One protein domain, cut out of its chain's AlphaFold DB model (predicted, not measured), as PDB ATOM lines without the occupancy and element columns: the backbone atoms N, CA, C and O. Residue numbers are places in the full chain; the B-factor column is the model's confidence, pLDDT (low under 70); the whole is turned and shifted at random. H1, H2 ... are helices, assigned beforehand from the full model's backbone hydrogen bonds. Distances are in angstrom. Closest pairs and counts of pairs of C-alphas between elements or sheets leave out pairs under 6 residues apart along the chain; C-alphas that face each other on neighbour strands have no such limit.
ATOM      1  N   GLU A   2     -16.843 -37.143 -36.068       57.19
ATOM      2  CA  GLU A   2     -17.726 -36.896 -34.889       57.19
ATOM      3  C   GLU A   2     -19.173 -36.495 -35.258       57.19
ATOM      4  O   GLU A   2     -20.141 -37.098 -34.803       57.19
ATOM      5  N   ILE A   3     -19.319 -35.519 -36.162       62.88
ATOM      6  CA  ILE A   3     -20.623 -35.036 -36.646       62.88
ATOM      7  C   ILE A   3     -21.421 -36.138 -37.363       62.88
ATOM      8  O   ILE A   3     -22.630 -36.214 -37.183       62.88
ATOM      9  N   GLN A   4     -20.769 -36.979 -38.172       62.81
ATOM     10  CA  GLN A   4     -21.415 -38.069 -38.914       62.81
ATOM     11  C   GLN A   4     -21.845 -39.195 -37.972       62.81
ATOM     12  O   GLN A   4     -22.968 -39.675 -38.090       62.81
ATOM     13  N   LEU A   5     -21.004 -39.574 -37.003       61.62
ATOM     14  CA  LEU A   5     -21.343 -40.661 -36.084       61.62
ATOM     15  C   LEU A   5     -22.452 -40.256 -35.103       61.62
ATOM     16  O   LEU A   5     -23.368 -41.031 -34.854       61.62
ATOM     17  N   ARG A   6     -22.442 -39.003 -34.631       60.38
ATOM     18  CA  ARG A   6     -23.538 -38.441 -33.826       60.38
ATOM     19  C   ARG A   6     -24.843 -38.319 -34.616       60.38
ATOM     20  O   ARG A   6     -25.903 -38.507 -34.038       60.38
ATOM     21  N   VAL A   7     -24.785 -38.031 -35.923       62.69
ATOM     22  CA  VAL A   7     -25.960 -38.110 -36.814       62.69
ATOM     23  C   VAL A   7     -26.472 -39.546 -36.903       62.69
ATOM     24  O   VAL A   7     -27.667 -39.760 -36.751       62.69
ATOM     25  N   MET A   8     -25.581 -40.520 -37.096       63.16
ATOM     26  CA  MET A   8     -25.953 -41.934 -37.178       63.16
ATOM     27  C   MET A   8     -26.589 -42.436 -35.874       63.16
ATOM     28  O   MET A   8     -27.618 -43.100 -35.918       63.16
ATOM     29  N   PHE A   9     -26.041 -42.062 -34.714       61.12
ATOM     30  CA  PHE A   9     -26.637 -42.380 -33.415       61.12
ATOM     31  C   PHE A   9     -27.986 -41.679 -33.194       61.12
ATOM     32  O   PHE A   9     -28.944 -42.341 -32.798       61.12
ATOM     33  N   ASP A  10     -28.090 -40.375 -33.499       61.34
ATOM     34  CA  ASP A  10     -29.366 -39.641 -33.464       61.34
ATOM     35  C   ASP A  10     -30.424 -40.358 -34.336       61.34
ATOM     36  O   ASP A  10     -31.572 -40.492 -33.913       61.34
ATOM     37  N   ASP A  11     -30.051 -40.837 -35.530       61.19
ATOM     38  CA  ASP A  11     -30.951 -41.509 -36.477       61.19
ATOM     39  C   ASP A  11     -31.305 -42.964 -36.061       61.19
ATOM     40  O   ASP A  11     -32.426 -43.393 -36.335       61.19
ATOM     41  N   ILE A  12     -30.410 -43.710 -35.387       59.66
ATOM     42  CA  ILE A  12     -30.645 -45.099 -34.915       59.66
ATOM     43  C   ILE A  12     -31.390 -45.141 -33.570       59.66
ATOM     44  O   ILE A  12     -32.404 -45.829 -33.449       59.66
ATOM     45  N   TYR A  13     -30.891 -44.437 -32.549       54.31
ATOM     46  CA  TYR A  13     -31.363 -44.579 -31.163       54.31
ATOM     47  C   TYR A  13     -32.493 -43.618 -30.793       54.31
ATOM     48  O   TYR A  13     -33.250 -43.887 -29.858       54.31
ATOM     49  N   THR A  14     -32.659 -42.508 -31.517       57.88
ATOM     50  CA  THR A  14     -33.820 -41.633 -31.323       57.88
ATOM     51  C   THR A  14     -34.859 -41.889 -32.409       57.88
ATOM     52  O   THR A  14     -34.540 -42.169 -33.561       57.88
ATOM     53  N   LYS A  15     -36.147 -41.701 -32.091       56.38
ATOM     54  CA  LYS A  15     -37.241 -41.816 -33.078       56.38
ATOM     55  C   LYS A  15     -37.201 -40.727 -34.175       56.38
ATOM     56  O   LYS A  15     -38.166 -40.602 -34.931       56.38
ATOM     57  N   ALA A  16     -36.116 -39.951 -34.296       55.94
ATOM     58  CA  ALA A  16     -35.914 -38.924 -35.314       55.94
ATOM     59  C   ALA A  16     -36.199 -39.435 -36.732       55.94
ATOM     60  O   ALA A  16     -36.918 -38.761 -37.469       55.94
ATOM     61  N   MET A  17     -35.750 -40.643 -37.095       54.38
ATOM     62  CA  MET A  17     -36.001 -41.209 -38.427       54.38
ATOM     63  C   MET A  17     -37.505 -41.388 -38.729       54.38
ATOM     64  O   MET A  17     -37.950 -41.169 -39.857       54.38
ATOM     65  N   VAL A  18     -38.323 -41.710 -37.717       57.72
ATOM     66  CA  VAL A  18     -39.789 -41.814 -37.841       57.72
ATOM     67  C   VAL A  18     -40.433 -40.427 -37.914       57.72
ATOM     68  O   VAL A  18     -41.265 -40.181 -38.788       57.72
ATOM     69  N   LEU A  19     -40.004 -39.499 -37.051       56.19
ATOM     70  CA  LEU A  19     -40.498 -38.113 -37.007       56.19
ATOM     71  C   LEU A  19     -40.147 -37.293 -38.262       56.19
ATOM     72  O   LEU A  19     -40.718 -36.224 -38.477       56.19
ATOM     73  N   ARG A  20     -39.212 -37.788 -39.080       59.38
ATOM     74  CA  ARG A  20     -38.679 -37.132 -40.279       59.38
ATOM     75  C   ARG A  20     -39.346 -37.573 -41.589       59.38
ATOM     76  O   ARG A  20     -39.068 -36.996 -42.638       59.38
ATOM     77  N   LYS A  21     -40.254 -38.558 -41.554       70.00
ATOM     78  CA  LYS A  21     -41.072 -38.933 -42.722       70.00
ATOM     79  C   LYS A  21     -42.054 -37.805 -43.058       70.00
ATOM     80  O   LYS A  21     -42.775 -37.346 -42.176       70.00
ATOM     81  N   TRP A  22     -42.147 -37.420 -44.334       60.56
ATOM     82  CA  TRP A  22     -42.995 -36.307 -44.809       60.56
ATOM     83  C   TRP A  22     -44.463 -36.413 -44.353       60.56
ATOM     84  O   TRP A  22     -45.051 -35.421 -43.934       60.56
ATOM     85  N   HIS A  23     -45.015 -37.630 -44.304       68.38
ATOM     86  CA  HIS A  23     -46.343 -37.917 -43.747       68.38
ATOM     87  C   HIS A  23     -46.518 -37.443 -42.289       68.38
ATOM     88  O   HIS A  23     -47.559 -36.897 -41.943       68.38
ATOM     89  N   CYS A  24     -45.497 -37.593 -41.436       69.75
ATOM     90  CA  CYS A  24     -45.528 -37.114 -40.050       69.75
ATOM     91  C   CYS A  24     -45.494 -35.577 -39.987       69.75
ATOM     92  O   CYS A  24     -46.172 -34.973 -39.157       69.75
ATOM     93  N   THR A  25     -44.762 -34.931 -40.903       69.69
ATOM     94  CA  THR A  25     -44.774 -33.468 -41.057       69.69
ATOM     95  C   THR A  25     -46.147 -32.962 -41.505       69.69
ATOM     96  O   THR A  25     -46.657 -32.025 -40.902       69.69
ATOM     97  N   ILE A  26     -46.785 -33.609 -42.489       76.12
ATOM     98  CA  ILE A  26     -48.146 -33.263 -42.938       76.12
ATOM     99  C   ILE A  26     -49.151 -33.406 -41.793       76.12
ATOM    100  O   ILE A  26     -49.916 -32.479 -41.542       76.12
ATOM    101  N   LEU A  27     -49.136 -34.533 -41.074       77.19
ATOM    102  CA  LEU A  27     -50.047 -34.770 -39.950       77.19
ATOM    103  C   LEU A  27     -49.885 -33.715 -38.845       77.19
ATOM    104  O   LEU A  27     -50.886 -33.264 -38.297       77.19
ATOM    105  N   ARG A  28     -48.655 -33.253 -38.579       75.50
ATOM    106  CA  ARG A  28     -48.401 -32.111 -37.685       75.50
ATOM    107  C   ARG A  28     -48.909 -30.786 -38.249       75.50
ATOM    108  O   ARG A  28     -49.524 -30.016 -37.527       75.50
ATOM    109  N   CYS A  29     -48.726 -30.502 -39.539       77.12
ATOM    110  CA  CYS A  29     -49.327 -29.311 -40.152       77.12
ATOM    111  C   CYS A  29     -50.864 -29.326 -40.041       77.12
ATOM    112  O   CYS A  29     -51.463 -28.290 -39.761       77.12
ATOM    113  N   ILE A  30     -51.495 -30.494 -40.190       84.06
ATOM    114  CA  ILE A  30     -52.940 -30.672 -39.997       84.06
ATOM    115  C   ILE A  30     -53.327 -30.487 -38.519       84.06
ATOM    116  O   ILE A  30     -54.307 -29.790 -38.253       84.06
ATOM    117  N   SER A  31     -52.566 -31.026 -37.553       84.94
ATOM    118  CA  SER A  31     -52.841 -30.799 -36.122       84.94
ATOM    119  C   SER A  31     -52.711 -29.321 -35.747       84.94
ATOM    120  O   SER A  31     -53.604 -28.792 -35.093       84.94
ATOM    121  N   HIS A  32     -51.687 -28.615 -36.240       80.31
ATOM    122  CA  HIS A  32     -51.526 -27.170 -36.053       80.31
ATOM    123  C   HIS A  32     -52.701 -26.361 -36.620       80.31
ATOM    124  O   HIS A  32     -53.210 -25.470 -35.941       80.31
ATOM    125  N   LEU A  33     -53.144 -26.659 -37.849       84.38
ATOM    126  CA  LEU A  33     -54.281 -25.972 -38.471       84.38
ATOM    127  C   LEU A  33     -55.587 -26.246 -37.712       84.38
ATOM    128  O   LEU A  33     -56.353 -25.317 -37.466       84.38
ATOM    129  N   SER A  34     -55.806 -27.492 -37.279       88.06
ATOM    130  CA  SER A  34     -56.956 -27.884 -36.455       88.06
ATOM    131  C   SER A  34     -56.953 -27.188 -35.086       88.06
ATOM    132  O   SER A  34     -57.970 -26.653 -34.651       88.06
ATOM    133  N   PHE A  35     -55.791 -27.106 -34.434       85.31
ATOM    134  CA  PHE A  35     -55.617 -26.439 -33.142       85.31
ATOM    135  C   PHE A  35     -55.853 -24.926 -33.234       85.31
ATOM    136  O   PHE A  35     -56.539 -24.347 -32.393       85.31
ATOM    137  N   LEU A  36     -55.331 -24.283 -34.285       84.19
ATOM    138  CA  LEU A  36     -55.540 -22.859 -34.535       84.19
ATOM    139  C   LEU A  36     -57.005 -22.563 -34.892       84.19
ATOM    140  O   LEU A  36     -57.561 -21.585 -34.396       84.19
ATOM    141  N   ALA A  37     -57.661 -23.431 -35.669       88.25
ATOM    142  CA  ALA A  37     -59.097 -23.341 -35.925       88.25
ATOM    143  C   ALA A  37     -59.917 -23.483 -34.631       88.25
ATOM    144  O   ALA A  37     -60.800 -22.664 -34.384       88.25
ATOM    145  N   ALA A  38     -59.596 -24.451 -33.766       88.69
ATOM    146  CA  ALA A  38     -60.259 -24.625 -32.471       88.69
ATOM    147  C   ALA A  38     -60.086 -23.400 -31.552       88.69
ATOM    148  O   ALA A  38     -61.055 -22.956 -30.938       88.69
ATOM    149  N   PHE A  39     -58.889 -22.804 -31.508       87.12
ATOM    150  CA  PHE A  39     -58.621 -21.574 -30.755       87.12
ATOM    151  C   PHE A  39     -59.411 -20.366 -31.293       87.12
ATOM    152  O   PHE A  39     -60.017 -19.612 -30.525       87.12
ATOM    153  N   VAL A  40     -59.446 -20.183 -32.618       87.38
ATOM    154  CA  VAL A  40     -60.225 -19.110 -33.260       87.38
ATOM    155  C   VAL A  40     -61.723 -19.309 -33.020       87.38
ATOM    156  O   VAL A  40     -62.403 -18.360 -32.641       87.38
ATOM    157  N   LEU A  41     -62.238 -20.534 -33.149       88.19
ATOM    158  CA  LEU A  41     -63.638 -20.843 -32.858       88.19
ATOM    159  C   LEU A  41     -63.979 -20.555 -31.389       88.19
ATOM    160  O   LEU A  41     -64.910 -19.796 -31.134       88.19
ATOM    161  N   PHE A  42     -63.192 -21.055 -30.433       86.69
ATOM    162  CA  PHE A  42     -63.406 -20.814 -29.002       86.69
ATOM    163  C   PHE A  42     -63.396 -19.316 -28.648       86.69
ATOM    164  O   PHE A  42     -64.332 -18.815 -28.022       86.69
ATOM    165  N   SER A  43     -62.393 -18.569 -29.125       83.06
ATOM    166  CA  SER A  43     -62.318 -17.117 -28.907       83.06
ATOM    167  C   SER A  43     -63.459 -16.352 -29.592       83.06
ATOM    168  O   SER A  43     -63.971 -15.392 -29.018       83.06
ATOM    169  N   SER A  44     -63.921 -16.789 -30.770       83.56
ATOM    170  CA  SER A  44     -65.073 -16.189 -31.457       83.56
ATOM    171  C   SER A  44     -66.390 -16.436 -30.717       83.56
ATOM    172  O   SER A  44     -67.179 -15.506 -30.575       83.56
ATOM    173  N   VAL A  45     -66.599 -17.637 -30.163       82.69
ATOM    174  CA  VAL A  45     -67.788 -17.980 -29.367       82.69
ATOM    175  C   VAL A  45     -67.840 -17.141 -28.090       82.69
ATOM    176  O   VAL A  45     -68.887 -16.573 -27.791       82.69
ATOM    177  N   ILE A  46     -66.710 -16.985 -27.387       78.19
ATOM    178  CA  ILE A  46     -66.604 -16.098 -26.213       78.19
ATOM    179  C   ILE A  46     -66.862 -14.631 -26.583       78.19
ATOM    180  O   ILE A  46     -67.429 -13.888 -25.788       78.19
ATOM    181  N   ARG A  47     -66.447 -14.195 -27.778       75.00
ATOM    182  CA  ARG A  47     -66.592 -12.800 -28.216       75.00
ATOM    183  C   ARG A  47     -68.004 -12.450 -28.693       75.00
ATOM    184  O   ARG A  47     -68.403 -11.302 -28.539       75.00
ATOM    185  N   TYR A  48     -68.721 -13.403 -29.291       70.62
ATOM    186  CA  TYR A  48     -70.053 -13.187 -29.869       70.62
ATOM    187  C   TYR A  48     -71.220 -13.559 -28.943       70.62
ATOM    188  O   TYR A  48     -72.317 -13.048 -29.151       70.62
ATOM    189  N   SER A  57     -65.185 -17.677 -15.244       78.62
ATOM    190  CA  SER A  57     -63.885 -17.041 -15.510       78.62
ATOM    191  C   SER A  57     -62.721 -18.030 -15.324       78.62
ATOM    192  O   SER A  57     -61.706 -17.942 -16.015       78.62
ATOM    193  N   VAL A  58     -62.899 -19.025 -14.446       83.12
ATOM    194  CA  VAL A  58     -61.923 -20.087 -14.177       83.12
ATOM    195  C   VAL A  58     -61.818 -21.040 -15.367       83.12
ATOM    196  O   VAL A  58     -60.717 -21.244 -15.870       83.12
ATOM    197  N   ASP A  59     -62.938 -21.544 -15.891       82.88
ATOM    198  CA  ASP A  59     -62.944 -22.450 -17.054       82.88
ATOM    199  C   ASP A  59     -62.384 -21.755 -18.303       82.88
ATOM    200  O   ASP A  59     -61.642 -22.346 -19.094       82.88
ATOM    201  N   THR A  60     -62.675 -20.458 -18.445       84.31
ATOM    202  CA  THR A  60     -62.109 -19.602 -19.495       84.31
ATOM    203  C   THR A  60     -60.583 -19.529 -19.379       84.31
ATOM    204  O   THR A  60     -59.874 -19.769 -20.359       84.31
ATOM    205  N   ALA A  61     -60.059 -19.251 -18.181       84.75
ATOM    206  CA  ALA A  61     -58.623 -19.173 -17.919       84.75
ATOM    207  C   ALA A  61     -57.912 -20.529 -18.095       84.75
ATOM    208  O   ALA A  61     -56.848 -20.579 -18.713       84.75
ATOM    209  N   ILE A  62     -58.515 -21.628 -17.626       87.31
ATOM    210  CA  ILE A  62     -58.013 -22.999 -17.823       87.31
ATOM    211  C   ILE A  62     -57.917 -23.314 -19.317       87.31
ATOM    212  O   ILE A  62     -56.881 -23.789 -19.778       87.31
ATOM    213  N   THR A  63     -58.957 -23.002 -20.093       88.50
ATOM    214  CA  THR A  63     -58.971 -23.305 -21.530       88.50
ATOM    215  C   THR A  63     -57.912 -22.502 -22.288       88.50
ATOM    216  O   THR A  63     -57.176 -23.069 -23.097       88.50
ATOM    217  N   TYR A  64     -57.741 -21.211 -21.978       86.31
ATOM    218  CA  TYR A  64     -56.630 -20.420 -22.524       86.31
ATOM    219  C   TYR A  64     -55.252 -20.960 -22.101       86.31
ATOM    220  O   TYR A  64     -54.340 -21.004 -22.929       86.31
ATOM    221  N   GLY A  65     -55.100 -21.427 -20.856       89.31
ATOM    222  CA  GLY A  65     -53.880 -22.082 -20.375       89.31
ATOM    223  C   GLY A  65     -53.550 -23.372 -21.133       89.31
ATOM    224  O   GLY A  65     -52.404 -23.573 -21.535       89.31
ATOM    225  N   LEU A  66     -54.555 -24.211 -21.406       89.06
ATOM    226  CA  LEU A  66     -54.414 -25.429 -22.211       89.06
ATOM    227  C   LEU A  66     -54.028 -25.113 -23.664       89.06
ATOM    228  O   LEU A  66     -53.120 -25.748 -24.202       89.06
ATOM    229  N   PHE A  67     -54.647 -24.100 -24.283       88.81
ATOM    230  CA  PHE A  67     -54.256 -23.647 -25.622       88.81
ATOM    231  C   PHE A  67     -52.808 -23.126 -25.662       88.81
ATOM    232  O   PHE A  67     -52.052 -23.461 -26.576       88.81
ATOM    233  N   PHE A  68     -52.375 -22.364 -24.654       84.44
ATOM    234  CA  PHE A  68     -50.996 -21.877 -24.567       84.44
ATOM    235  C   PHE A  68     -49.979 -23.011 -24.337       84.44
ATOM    236  O   PHE A  68     -48.930 -23.048 -24.986       84.44
ATOM    237  N   GLY A  69     -50.297 -23.966 -23.457       87.31
ATOM    238  CA  GLY A  69     -49.460 -25.135 -23.182       87.31
ATOM    239  C   GLY A  69     -49.310 -26.052 -24.398       87.31
ATOM    240  O   GLY A  69     -48.189 -26.398 -24.773       87.31
ATOM    241  N   GLY A  70     -50.421 -26.380 -25.067       84.69
ATOM    242  CA  GLY A  70     -50.423 -27.185 -26.291       84.69
ATOM    243  C   GLY A  70     -49.623 -26.534 -27.423       84.69
ATOM    244  O   GLY A  70     -48.763 -27.182 -28.021       84.69
ATOM    245  N   PHE A  71     -49.813 -25.228 -27.646       81.06
ATOM    246  CA  PHE A  71     -49.013 -24.466 -28.608       81.06
ATOM    247  C   PHE A  71     -47.514 -24.505 -28.272       81.06
ATOM    248  O   PHE A  71     -46.689 -24.752 -29.150       81.06
ATOM    249  N   SER A  72     -47.152 -24.321 -27.000       78.44
ATOM    250  CA  SER A  72     -45.755 -24.314 -26.545       78.44
ATOM    251  C   SER A  72     -45.062 -25.671 -26.728       78.44
ATOM    252  O   SER A  72     -43.897 -25.724 -27.136       78.44
ATOM    253  N   LEU A  73     -45.769 -26.779 -26.480       78.12
ATOM    254  CA  LEU A  73     -45.258 -28.133 -26.723       78.12
ATOM    255  C   LEU A  73     -45.070 -28.413 -28.219       78.12
ATOM    256  O   LEU A  73     -44.037 -28.955 -28.614       78.12
ATOM    257  N   GLU A  74     -46.010 -27.994 -29.066       79.31
ATOM    258  CA  GLU A  74     -45.900 -28.191 -30.516       79.31
ATOM    259  C   GLU A  74     -44.814 -27.299 -31.150       79.31
ATOM    260  O   GLU A  74     -44.051 -27.756 -32.002       79.31
ATOM    261  N   VAL A  75     -44.632 -26.061 -30.671       76.44
ATOM    262  CA  VAL A  75     -43.473 -25.222 -31.038       76.44
ATOM    263  C   VAL A  75     -42.158 -25.882 -30.605       76.44
ATOM    264  O   VAL A  75     -41.201 -25.901 -31.381       76.44
ATOM    265  N   SER A  76     -42.108 -26.493 -29.418       73.56
ATOM    266  CA  SER A  76     -40.925 -27.231 -28.939       73.56
ATOM    267  C   SER A  76     -40.626 -28.463 -29.808       73.56
ATOM    268  O   SER A  76     -39.475 -28.713 -30.167       73.56
ATOM    269  N   SER A  77     -41.669 -29.188 -30.220       72.50
ATOM    270  CA  SER A  77     -41.622 -30.307 -31.170       72.50
ATOM    271  C   SER A  77     -41.062 -29.876 -32.537       72.50
ATOM    272  O   SER A  77     -40.113 -30.491 -33.032       72.50
ATOM    273  N   LEU A  78     -41.543 -28.762 -33.107       71.06
ATOM    274  CA  LEU A  78     -40.982 -28.181 -34.335       71.06
ATOM    275  C   LEU A  78     -39.515 -27.761 -34.172       71.06
ATOM    276  O   LEU A  78     -38.701 -28.050 -35.052       71.06
ATOM    277  N   CYS A  79     -39.152 -27.143 -33.041       66.62
ATOM    278  CA  CYS A  79     -37.764 -26.789 -32.744       66.62
ATOM    279  C   CYS A  79     -36.857 -28.026 -32.809       66.62
ATOM    280  O   CYS A  79     -35.854 -28.001 -33.521       66.62
ATOM    281  N   VAL A  80     -37.233 -29.137 -32.165       68.69
ATOM    282  CA  VAL A  80     -36.464 -30.399 -32.190       68.69
ATOM    283  C   VAL A  80     -36.274 -30.949 -33.617       68.69
ATOM    284  O   VAL A  80     -35.202 -31.465 -33.937       68.69
ATOM    285  N   ILE A  81     -37.246 -30.790 -34.520       65.62
ATOM    286  CA  ILE A  81     -37.124 -31.232 -35.925       65.62
ATOM    287  C   ILE A  81     -36.193 -30.307 -36.729       65.62
ATOM    288  O   ILE A  81     -35.346 -30.777 -37.498       65.62
ATOM    289  N   MET A  82     -36.307 -28.988 -36.537       60.69
ATOM    290  CA  MET A  82     -35.412 -27.995 -37.154       60.69
ATOM    291  C   MET A  82     -33.957 -28.143 -36.680       60.69
ATOM    292  O   MET A  82     -33.024 -27.794 -37.402       60.69
ATOM    293  N   MET A  83     -33.766 -28.712 -35.490       55.50
ATOM    294  CA  MET A  83     -32.479 -29.008 -34.860       55.50
ATOM    295  C   MET A  83     -31.760 -30.243 -35.418       55.50
ATOM    296  O   MET A  83     -30.594 -30.479 -35.069       55.50
ATOM    297  N   SER A  84     -32.409 -31.026 -36.289       62.47
ATOM    298  CA  SER A  84     -31.752 -32.133 -36.987       62.47
ATOM    299  C   SER A  84     -30.619 -31.600 -37.885       62.47
ATOM    300  O   SER A  84     -30.820 -30.615 -38.610       62.47
ATOM    301  N   PRO A  85     -29.421 -32.223 -37.886       58.75
ATOM    302  CA  PRO A  85     -28.284 -31.751 -38.681       58.75
ATOM    303  C   PRO A  85     -28.600 -31.692 -40.179       58.75
ATOM    304  O   PRO A  85     -28.183 -30.760 -40.867       58.75
ATOM    305  N   TRP A  86     -29.421 -32.629 -40.654       58.94
ATOM    306  CA  TRP A  86     -29.907 -32.675 -42.024       58.94
ATOM    307  C   TRP A  86     -30.885 -31.546 -42.368       58.94
ATOM    308  O   TRP A  86     -30.768 -30.954 -43.439       58.94
ATOM    309  N   THR A  87     -31.827 -31.208 -41.477       63.75
ATOM    310  CA  THR A  87     -32.754 -30.080 -41.699       63.75
ATOM    311  C   THR A  87     -31.971 -28.775 -41.802       63.75
ATOM    312  O   THR A  87     -32.257 -27.954 -42.666       63.75
ATOM    313  N   ARG A  88     -30.917 -28.609 -40.991       61.12
ATOM    314  CA  ARG A  88     -30.003 -27.459 -41.076       61.12
ATOM    315  C   ARG A  88     -29.190 -27.427 -42.372       61.12
ATOM    316  O   ARG A  88     -28.993 -26.340 -42.910       61.12
ATOM    317  N   ALA A  89     -28.721 -28.574 -42.868       62.50
ATOM    318  CA  ALA A  89     -28.025 -28.660 -44.154       62.50
ATOM    319  C   ALA A  89     -28.957 -28.253 -45.310       62.50
ATOM    320  O   ALA A  89     -28.654 -27.310 -46.037       62.50
ATOM    321  N   TRP A  90     -30.144 -28.862 -45.373       64.75
ATOM    322  CA  TRP A  90     -31.190 -28.554 -46.350       64.75
ATOM    323  C   TRP A  90     -31.638 -27.084 -46.297       64.75
ATOM    324  O   TRP A  90     -31.776 -26.429 -47.328       64.75
ATOM    325  N   LEU A  91     -31.807 -26.518 -45.097       61.09
ATOM    326  CA  LEU A  91     -32.194 -25.117 -44.911       61.09
ATOM    327  C   LEU A  91     -31.093 -24.156 -45.394       61.09
ATOM    328  O   LEU A  91     -31.395 -23.164 -46.062       61.09
ATOM    329  N   LYS A  92     -29.819 -24.472 -45.107       61.41
ATOM    330  CA  LYS A  92     -28.648 -23.705 -45.566       61.41
ATOM    331  C   LYS A  92     -28.493 -23.736 -47.091       61.41
ATOM    332  O   LYS A  92     -28.024 -22.760 -47.667       61.41
ATOM    333  N   GLU A  93     -28.898 -24.829 -47.728       64.44
ATOM    334  CA  GLU A  93     -28.873 -25.000 -49.182       64.44
ATOM    335  C   GLU A  93     -30.066 -24.316 -49.878       64.44
ATOM    336  O   GLU A  93     -29.902 -23.724 -50.944       64.44
ATOM    337  N   LYS A  94     -31.261 -24.341 -49.266       58.19
ATOM    338  CA  LYS A  94     -32.520 -23.984 -49.946       58.19
ATOM    339  C   LYS A  94     -33.114 -22.612 -49.599       58.19
ATOM    340  O   LYS A  94     -33.903 -22.096 -50.386       58.19
ATOM    341  N   THR A  95     -32.762 -21.985 -48.469       54.38
ATOM    342  CA  THR A  95     -33.391 -20.712 -48.035       54.38
ATOM    343  C   THR A  95     -32.436 -19.518 -47.963       54.38
ATOM    344  O   THR A  95     -31.924 -19.163 -46.905       54.38
ATOM    345  N   ARG A  96     -32.297 -18.794 -49.083       54.72
ATOM    346  CA  ARG A  96     -31.652 -17.463 -49.110       54.72
ATOM    347  C   ARG A  96     -32.474 -16.359 -48.416       54.72
ATOM    348  O   ARG A  96     -31.903 -15.344 -48.041       54.72
ATOM    349  N   HIS A  97     -33.782 -16.557 -48.213       54.69
ATOM    350  CA  HIS A  97     -34.699 -15.518 -47.710       54.69
ATOM    351  C   HIS A  97     -34.997 -15.559 -46.195       54.69
ATOM    352  O   HIS A  97     -35.458 -14.561 -45.654       54.69
ATOM    353  N   CYS A  98     -34.700 -16.656 -45.484       56.66
ATOM    354  CA  CYS A  98     -34.990 -16.805 -44.041       56.66
ATOM    355  C   CYS A  98     -33.719 -16.866 -43.172       56.66
ATOM    356  O   CYS A  98     -33.643 -17.597 -42.180       56.66
ATOM    357  N   THR A  99     -32.701 -16.084 -43.536       59.84
ATOM    358  CA  THR A  99     -31.390 -16.057 -42.864       59.84
ATOM    359  C   THR A  99     -31.469 -15.614 -41.401       59.84
ATOM    360  O   THR A  99     -30.721 -16.137 -40.579       59.84
ATOM    361  N   PHE A 100     -32.392 -14.713 -41.046       62.44
ATOM    362  CA  PHE A 100     -32.555 -14.199 -39.680       62.44
ATOM    363  C   PHE A 100     -33.015 -15.281 -38.690       62.44
ATOM    364  O   PHE A 100     -32.312 -15.566 -37.722       62.44
ATOM    365  N   LEU A 101     -34.139 -15.955 -38.974       58.62
ATOM    366  CA  LEU A 101     -34.642 -17.063 -38.148       58.62
ATOM    367  C   LEU A 101     -33.636 -18.222 -38.095       58.62
ATOM    368  O   LEU A 101     -33.362 -18.752 -37.020       58.62
ATOM    369  N   CYS A 102     -33.012 -18.560 -39.228       59.78
ATOM    370  CA  CYS A 102     -31.947 -19.562 -39.274       59.78
ATOM    371  C   CYS A 102     -30.742 -19.169 -38.394       59.78
ATOM    372  O   CYS A 102     -30.222 -20.001 -37.650       59.78
ATOM    373  N   SER A 103     -30.322 -17.899 -38.403       62.59
ATOM    374  CA  SER A 103     -29.223 -17.382 -37.572       62.59
ATOM    375  C   SER A 103     -29.559 -17.387 -36.079       62.59
ATOM    376  O   SER A 103     -28.716 -17.763 -35.269       62.59
ATOM    377  N   ILE A 104     -30.795 -17.041 -35.697       63.28
ATOM    378  CA  ILE A 104     -31.239 -17.094 -34.295       63.28
ATOM    379  C   ILE A 104     -31.266 -18.541 -33.804       63.28
ATOM    380  O   ILE A 104     -30.607 -18.850 -32.815       63.28
ATOM    381  N   ILE A 105     -31.942 -19.443 -34.522       58.19
ATOM    382  CA  ILE A 105     -32.062 -20.857 -34.136       58.19
ATOM    383  C   ILE A 105     -30.675 -21.521 -34.070       58.19
ATOM    384  O   ILE A 105     -30.365 -22.217 -33.105       58.19
ATOM    385  N   THR A 106     -29.789 -21.258 -35.038       59.50
ATOM    386  CA  THR A 106     -28.429 -21.833 -35.032       59.50
ATOM    387  C   THR A 106     -27.477 -21.216 -34.003       59.50
ATOM    388  O   THR A 106     -26.500 -21.879 -33.648       59.50
ATOM    389  N   LYS A 107     -27.732 -19.995 -33.507       60.75
ATOM    390  CA  LYS A 107     -26.997 -19.397 -32.376       60.75
ATOM    391  C   LYS A 107     -27.519 -19.895 -31.030       60.75
ATOM    392  O   LYS A 107     -26.720 -20.367 -30.226       60.75
ATOM    393  N   LEU A 108     -28.833 -19.808 -30.814       52.38
ATOM    394  CA  LEU A 108     -29.507 -20.170 -29.561       52.38
ATOM    395  C   LEU A 108     -29.296 -21.649 -29.217       52.38
ATOM    396  O   LEU A 108     -29.137 -22.003 -28.054       52.38
ATOM    397  N   PHE A 109     -29.212 -22.493 -30.246       52.38
ATOM    398  CA  PHE A 109     -29.014 -23.926 -30.108       52.38
ATOM    399  C   PHE A 109     -27.734 -24.430 -30.792       52.38
ATOM    400  O   PHE A 109     -27.725 -25.435 -31.513       52.38
ATOM    401  N   ARG A 110     -26.607 -23.751 -30.552       54.53
ATOM    402  CA  ARG A 110     -25.289 -24.326 -30.852       54.53
ATOM    403  C   ARG A 110     -25.122 -25.640 -30.078       54.53
ATOM    404  O   ARG A 110     -24.875 -25.621 -28.876       54.53
TER     405      ARG A 110
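Overview. This is residues 2 to 48 and 57 to 110 of the 419 residues of the protein "DUF4220 domain-containing protein" of Triticum aestivum (UniProt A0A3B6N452). Two long helices, H3 and H4, run side by side in opposite directions, with the short helices H1, H2, H5 and H6 spread loosely round their end away from the cut. Printed are 101 residues with six named helices, H1 to H6 in order, and no named strand. The class is all helix; the whole is loose, radius of gyration of the C-alphas 17.5 A, spanning 55 by 32 by 23 A.

Along the chain. H1, residues 2 to 13, begins at C-alpha 2 (-17.726, -36.896, -34.889). H2 is residues 16 to 19, H3 22 to 48, 38.6 A long, H4 57 to 82, 37.4 A, and H5 85 to 94. H6, residues 99 to 108, ends at C-alpha 108 (-29.507, -20.170, -29.561).

Arrangement. H3 and H4 are close but not clearly touching, closest C-alphas Phe 39 and Phe 67, 7.0 A, at a shallow tilt of 22 degrees, opposite ways. Every O i to N i+4 pair is within hydrogen-bond range except in H2, too short for one.

Size, cuts and confidence. Residues 49 to 56 are cut out, a 16.1 A C-alpha gap. Residues 2 to 20, 22 to 25 and 79 to 110 have pLDDT under 70.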